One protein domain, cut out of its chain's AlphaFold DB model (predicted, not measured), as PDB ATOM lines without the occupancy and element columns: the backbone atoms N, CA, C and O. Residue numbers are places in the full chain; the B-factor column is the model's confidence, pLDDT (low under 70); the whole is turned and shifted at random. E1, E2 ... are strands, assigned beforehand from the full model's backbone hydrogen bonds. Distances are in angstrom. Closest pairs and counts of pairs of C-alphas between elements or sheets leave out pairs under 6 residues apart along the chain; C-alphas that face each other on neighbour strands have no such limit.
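Overview. This is residues 526 to 574 of the 617 residues of the protein "Prim_Zn_Ribbon domain-containing protein" of Thiocystis violascens (strain ATCC 17096 / DSM 198 / 6111) (UniProt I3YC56). A small, strongly twisted sheet of three antiparallel strands, E1 - E2 - E3, forms one end, and strand E4 leads away from it as a bent arm that turns back on itself beyond its end. The tip of the hairpin of E2 and E3, residues 545 to 550, sticks out, as do residues 567 to 572 at the end of the arm. The printed part has 49 residues with four named strands, E1 to E4 along the chain, and no named helix; its class is all strand. It is extended and flat, with a radius of gyration of the C-alphas of 15.4 A and spans of 45 by 27 by 10 A.

Along the chain. In the sheet, E2 covers residues 539 to 546 over 21.4 A, E3 residues 549 to 556 over 22.4 A, and E1 residues 526 to 529 over 9.9 A, beginning at C-alpha 526 (213.281, 338.218, 199.069). E4 is residues 559 to 566, 19.9 A long, ending at C-alpha 566 (222.727, 335.765, 177.340).

Arrangement. E1, E2 and E3 form a meander, each strand the antiparallel neighbour of the one before. The inner strand E2 forms a hairpin with E3, at 154 degrees between their directions; N 542 and O 553 are 2.8 A apart, within hydrogen-bond range. E2 also forms a hairpin with E1, at 137 degrees; N 529 and O 539 are 2.8 A apart, within that range. The sheet is only just strongly twisted, with C-alphas up to 4.3 A off its best plane. E3 runs on into E4 at 68 degrees, and the two meet only through their link. E4 pairs with no named strand and bends by 56 degrees at residue 562. The closest C-alphas of E2 and E4, those of Leu 540 and Leu 559, are 6.0 A apart. Residues 565 to 566 of E4 pair antiparallel with residues 573 to 574.

Size, cuts and confidence. The two C-alphas farthest apart, those of Asp 547 and Glu 568, are 46.2 A apart. The printed part has no cut. The links E2 to E3 and E3 to E4 are tight, and E1 to E2 is short. The mean pLDDT of the printed part is 77.7; residues 548, 563 and 565 to 574 are under 70.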
ATOM      1  N   PHE A 526     213.291 339.677 199.063       89.31
ATOM      2  CA  PHE A 526     213.281 338.218 199.069       89.31
ATOM      3  C   PHE A 526     214.438 337.686 199.913       89.31
ATOM      4  O   PHE A 526     215.547 338.207 199.831       89.31
ATOM      5  N   SER A 527     214.210 336.613 200.666       90.94
ATOM      6  CA  SER A 527     215.284 335.880 201.338       90.94
ATOM      7  C   SER A 527     215.142 334.376 201.132       90.94
ATOM      8  O   SER A 527     214.035 333.845 201.007       90.94
ATOM      9  N   ILE A 528     216.270 333.670 201.080       89.56
ATOM     10  CA  ILE A 528     216.293 332.212 200.969       89.56
ATOM     11  C   ILE A 528     216.567 331.628 202.352       89.56
ATOM     12  O   ILE A 528     217.585 331.912 202.976       89.56
ATOM     13  N   GLN A 529     215.661 330.774 202.812       89.31
ATOM     14  CA  GLN A 529     215.762 330.053 204.073       89.31
ATOM     15  C   GLN A 529     216.135 328.595 203.776       89.31
ATOM     16  O   GLN A 529     215.318 327.823 203.276       89.31
ATOM     17  N   GLU A 530     217.381 328.220 204.065       81.25
ATOM     18  CA  GLU A 530     217.936 326.876 203.799       81.25
ATOM     19  C   GLU A 530     217.355 325.788 204.713       81.25
ATOM     20  O   GLU A 530     217.268 324.614 204.347       81.25
ATOM     21  N   GLY A 531     216.968 326.183 205.925       80.44
ATOM     22  CA  GLY A 531     216.436 325.321 206.970       80.44
ATOM     23  C   GLY A 531     215.050 325.764 207.422       80.44
ATOM     24  O   GLY A 531     214.508 326.765 206.960       80.44
ATOM     25  N   PHE A 532     214.462 325.004 208.342       82.25
ATOM     26  CA  PHE A 532     213.280 325.489 209.043       82.25
ATOM     27  C   PHE A 532     213.688 326.637 209.968       82.25
ATOM     28  O   PHE A 532     214.556 326.445 210.819       82.25
ATOM     29  N   THR A 533     213.033 327.783 209.842       86.88
ATOM     30  CA  THR A 533     213.271 328.970 210.675       86.88
ATOM     31  C   THR A 533     211.975 329.418 211.342       86.88
ATOM     32  O   THR A 533     210.935 328.780 211.166       86.88
ATOM     33  N   GLY A 534     212.010 330.513 212.104       83.19
ATOM     34  CA  GLY A 534     210.801 331.134 212.654       83.19
ATOM     35  C   GLY A 534     209.823 331.660 211.596       83.19
ATOM     36  O   GLY A 534     208.702 332.020 211.941       83.19
ATOM     37  N   TYR A 535     210.218 331.698 210.316       85.88
ATOM     38  CA  TYR A 535     209.299 331.940 209.200       85.88
ATOM     39  C   TYR A 535     208.515 330.679 208.822       85.88
ATOM     40  O   TYR A 535     207.351 330.760 208.452       85.88
ATOM     41  N   GLY A 536     209.119 329.496 208.954       83.44
ATOM     42  CA  GLY A 536     208.487 328.223 208.626       83.44
ATOM     43  C   GLY A 536     209.436 327.276 207.897       83.44
ATOM     44  O   GLY A 536     210.602 327.136 208.259       83.44
ATOM     45  N   LYS A 537     208.917 326.567 206.889       82.69
ATOM     46  CA  LYS A 537     209.678 325.589 206.092       82.69
ATOM     47  C   LYS A 537     210.773 326.258 205.233       82.69
ATOM     48  O   LYS A 537     210.612 327.425 204.864       82.69
ATOM     49  N   PRO A 538     211.834 325.514 204.853       86.56
ATOM     50  CA  PRO A 538     212.838 326.000 203.914       86.56
ATOM     51  C   PRO A 538     212.202 326.513 202.619       86.56
ATOM     52  O   PRO A 538     211.257 325.906 202.094       86.56
ATOM     53  N   GLY A 539     212.709 327.618 202.089       88.81
ATOM     54  CA  GLY A 539     212.168 328.206 200.873       88.81
ATOM     55  C   GLY A 539     212.669 329.592 200.536       88.81
ATOM     56  O   GLY A 539     213.347 330.229 201.334       88.81
ATOM     57  N   LEU A 540     212.285 330.055 199.352       92.19
ATOM     58  CA  LEU A 540     212.286 331.469 199.016       92.19
ATOM     59  C   LEU A 540     211.089 332.129 199.707       92.19
ATOM     60  O   LEU A 540     209.952 331.688 199.531       92.19
ATOM     61  N   TRP A 541     211.351 333.179 200.469       92.56
ATOM     62  CA  TRP A 541     210.353 333.977 201.167       92.56
ATOM     63  C   TRP A 541     210.343 335.399 200.618       92.56
ATOM     64  O   TRP A 541     211.396 335.956 200.325       92.56
ATOM     65  N   TRP A 542     209.154 335.977 200.489       90.88
ATOM     66  CA  TRP A 542     208.952 337.408 200.314       90.88
ATOM     67  C   TRP A 542     208.665 338.043 201.673       90.88
ATOM     68  O   TRP A 542     207.795 337.573 202.409       90.88
ATOM     69  N   HIS A 543     209.369 339.122 201.980       91.94
ATOM     70  CA  HIS A 543     209.217 339.904 203.196       91.94
ATOM     71  C   HIS A 543     208.739 341.299 202.815       91.94
ATOM     72  O   HIS A 543     209.401 342.001 202.055       91.94
ATOM     73  N   GLY A 544     207.584 341.706 203.323       86.81
ATOM     74  CA  GLY A 544     206.990 343.014 203.070       86.81
ATOM     75  C   GLY A 544     206.575 343.714 204.357       86.81
ATOM     76  O   GLY A 544     206.767 343.189 205.455       86.81
ATOM     77  N   LEU A 545     205.985 344.894 204.181       86.38
ATOM     78  CA  LEU A 545     205.314 345.673 205.215       86.38
ATOM     79  C   LEU A 545     203.907 346.004 204.711       86.38
ATOM     80  O   LEU A 545     203.752 346.447 203.570       86.38
ATOM     81  N   LYS A 546     202.890 345.789 205.544       72.56
ATOM     82  CA  LYS A 546     201.518 346.244 205.299       72.56
ATOM     83  C   LYS A 546     200.995 346.876 206.574       72.56
ATOM     84  O   LYS A 546     200.997 346.214 207.605       72.56
ATOM     85  N   ASP A 547     200.584 348.138 206.488       72.25
ATOM     86  CA  ASP A 547     200.060 348.906 207.623       72.25
ATOM     87  C   ASP A 547     200.989 348.808 208.851       72.25
ATOM     88  O   ASP A 547     200.576 348.412 209.935       72.25
ATOM     89  N   GLU A 548     202.289 349.055 208.631       68.12
ATOM     90  CA  GLU A 548     203.374 348.947 209.632       68.12
ATOM     91  C   GLU A 548     203.590 347.543 210.234       68.12
ATOM     92  O   GLU A 548     204.403 347.365 211.138       68.12
ATOM     93  N   THR A 549     202.921 346.520 209.694       73.81
ATOM     94  CA  THR A 549     203.033 345.128 210.137       73.81
ATOM     95  C   THR A 549     203.900 344.311 209.177       73.81
ATOM     96  O   THR A 549     203.742 344.369 207.953       73.81
ATOM     97  N   ASP A 550     204.801 343.507 209.737       87.50
ATOM     98  CA  ASP A 550     205.642 342.562 209.003       87.50
ATOM     99  C   ASP A 550     204.802 341.487 208.290       87.50
ATOM    100  O   ASP A 550     204.081 340.720 208.928       87.50
ATOM    101  N   ILE A 551     204.949 341.376 206.965       85.69
ATOM    102  CA  ILE A 551     204.392 340.267 206.175       85.69
ATOM    103  C   ILE A 551     205.521 339.347 205.723       85.69
ATOM    104  O   ILE A 551     206.478 339.808 205.106       85.69
ATOM    105  N   ASP A 552     205.376 338.044 205.962       91.00
ATOM    106  CA  ASP A 552     206.295 337.002 205.494       91.00
ATOM    107  C   ASP A 552     205.519 335.957 204.680       91.00
ATOM    108  O   ASP A 552     204.672 335.249 205.222       91.00
ATOM    109  N   GLN A 553     205.799 335.838 203.381       91.81
ATOM    110  CA  GLN A 553     205.116 334.909 202.478       91.81
ATOM    111  C   GLN A 553     206.093 333.893 201.885       91.81
ATOM    112  O   GLN A 553     207.058 334.262 201.218       91.81
ATOM    113  N   TRP A 554     205.826 332.599 202.074       93.00
ATOM    114  CA  TRP A 554     206.587 331.539 201.410       93.00
ATOM    115  C   TRP A 554     206.198 331.461 199.933       93.00
ATOM    116  O   TRP A 554     205.017 331.330 199.613       93.00
ATOM    117  N   ILE A 555     207.186 331.499 199.040       88.25
ATOM    118  CA  ILE A 555     206.983 331.482 197.587       88.25
ATOM    119  C   ILE A 555     207.175 330.069 197.035       88.25
ATOM    120  O   ILE A 555     206.273 329.497 196.426       88.25
ATOM    121  N   CYS A 556     208.357 329.490 197.242       82.12
ATOM    122  CA  CYS A 556     208.708 328.167 196.731       82.12
ATOM    123  C   CYS A 556     209.838 327.528 197.550       82.12
ATOM    124  O   CYS A 556     210.358 328.125 198.492       82.12
ATOM    125  N   SER A 557     210.222 326.287 197.222       84.69
ATOM    126  CA  SER A 557     211.437 325.667 197.777       84.69
ATOM    127  C   SER A 557     212.677 326.514 197.454       84.69
ATOM    128  O   SER A 557     212.617 327.258 196.478       84.69
ATOM    129  N   PRO A 558     213.794 326.404 198.202       89.88
ATOM    130  CA  PRO A 558     214.950 327.283 198.014       89.88
ATOM    131  C   PRO A 558     215.364 327.383 196.540       89.88
ATOM    132  O   PRO A 558     215.585 326.355 195.886       89.88
ATOM    133  N   LEU A 559     215.393 328.618 196.033       85.19
ATOM    134  CA  LEU A 559     215.586 328.969 194.629       85.19
ATOM    135  C   LEU A 559     216.789 329.900 194.507       85.19
ATOM    136  O   LEU A 559     216.786 330.966 195.111       85.19
ATOM    137  N   TYR A 560     217.770 329.514 193.699       80.38
ATOM    138  CA  TYR A 560     218.998 330.275 193.466       80.38
ATOM    139  C   TYR A 560     219.081 330.658 191.997       80.38
ATOM    140  O   TYR A 560     218.730 329.856 191.132       80.38
ATOM    141  N   ALA A 561     219.567 331.864 191.726       80.69
ATOM    142  CA  ALA A 561     220.061 332.229 190.410       80.69
ATOM    143  C   ALA A 561     221.557 331.906 190.375       80.69
ATOM    144  O   ALA A 561     222.343 332.571 191.043       80.69
ATOM    145  N   ASP A 562     221.931 330.858 189.645       73.88
ATOM    146  CA  ASP A 562     223.321 330.399 189.582       73.88
ATOM    147  C   ASP A 562     224.119 331.129 188.495       73.88
ATOM    148  O   ASP A 562     225.332 331.270 188.616       73.88
ATOM    149  N   ALA A 563     223.451 331.589 187.432       68.00
ATOM    150  CA  ALA A 563     224.093 332.318 186.344       68.00
ATOM    151  C   ALA A 563     223.111 333.236 185.608       68.00
ATOM    152  O   ALA A 563     221.911 332.964 185.527       68.00
ATOM    153  N   LEU A 564     223.655 334.300 185.023       70.38
ATOM    154  CA  LEU A 564     223.011 335.070 183.965       70.38
ATOM    155  C   LEU A 564     223.375 334.416 182.629       70.38
ATOM    156  O   LEU A 564     224.549 334.209 182.341       70.38
ATOM    157  N   ALA A 565     222.371 334.075 181.833       67.75
ATOM    158  CA  ALA A 565     222.546 333.586 180.475       67.75
ATOM    159  C   ALA A 565     222.204 334.712 179.496       67.75
ATOM    160  O   ALA A 565     221.190 335.392 179.668       67.75
ATOM    161  N   HIS A 566     223.025 334.886 178.465       51.62
ATOM    162  CA  HIS A 566     222.727 335.765 177.340       51.62
ATOM    163  C   HIS A 566     222.879 334.985 176.033       51.62
ATOM    164  O   HIS A 566     223.724 334.094 175.922       51.62
ATOM    165  N   GLY A 567     222.008 335.265 175.065       56.72
ATOM    166  CA  GLY A 567     222.168 334.750 173.706       56.72
ATOM    167  C   GLY A 567     223.275 335.495 172.955       56.72
ATOM    168  O   GLY A 567     223.575 336.640 173.272       56.72
ATOM    169  N   GLU A 568     223.817 334.895 171.891       41.41
ATOM    170  CA  GLU A 568     224.892 335.474 171.052       41.41
ATOM    171  C   GLU A 568     224.562 336.840 170.417       41.41
ATOM    172  O   GLU A 568     225.434 337.496 169.853       41.41
ATOM    173  N   ARG A 569     223.296 337.268 170.471       40.25
ATOM    174  CA  ARG A 569     222.824 338.549 169.928       40.25
ATOM    175  C   ARG A 569     222.489 339.590 171.003       40.25
ATOM    176  O   ARG A 569     221.872 340.593 170.657       40.25
ATOM    177  N   ASP A 570     222.813 339.333 172.276       51.91
ATOM    178  CA  ASP A 570     222.557 340.206 173.443       51.91
ATOM    179  C   ASP A 570     221.119 340.767 173.535       51.91
ATOM    180  O   ASP A 570     220.847 341.785 174.178       51.91
ATOM    181  N   ALA A 571     220.172 340.086 172.882       42.44
ATOM    182  CA  ALA A 571     218.756 340.440 172.817       42.44
ATOM    183  C   ALA A 571     217.895 339.573 173.750       42.44
ATOM    184  O   ALA A 571     216.789 339.974 174.110       42.44
ATOM    185  N   ASP A 572     218.426 338.425 174.173       48.34
ATOM    186  CA  ASP A 572     217.760 337.458 175.038       48.34
ATOM    187  C   ASP A 572     218.570 337.307 176.329       48.34
ATOM    188  O   ASP A 572     219.729 336.892 176.292       48.34
ATOM    189  N   TYR A 573     217.950 337.638 177.464       61.16
ATOM    190  CA  TYR A 573     218.533 337.492 178.799       61.16
ATOM    191  C   TYR A 573     217.728 336.462 179.588       61.16
ATOM    192  O   TYR A 573     216.496 336.512 179.624       61.16
ATOM    193  N   GLY A 574     218.421 335.540 180.248       65.88
ATOM    194  CA  GLY A 574     217.835 334.521 181.109       65.88
ATOM    195  C   GLY A 574     218.586 334.395 182.429       65.88
ATOM    196  O   GLY A 574     219.747 334.775 182.545       65.88
TER     197      GLY A 574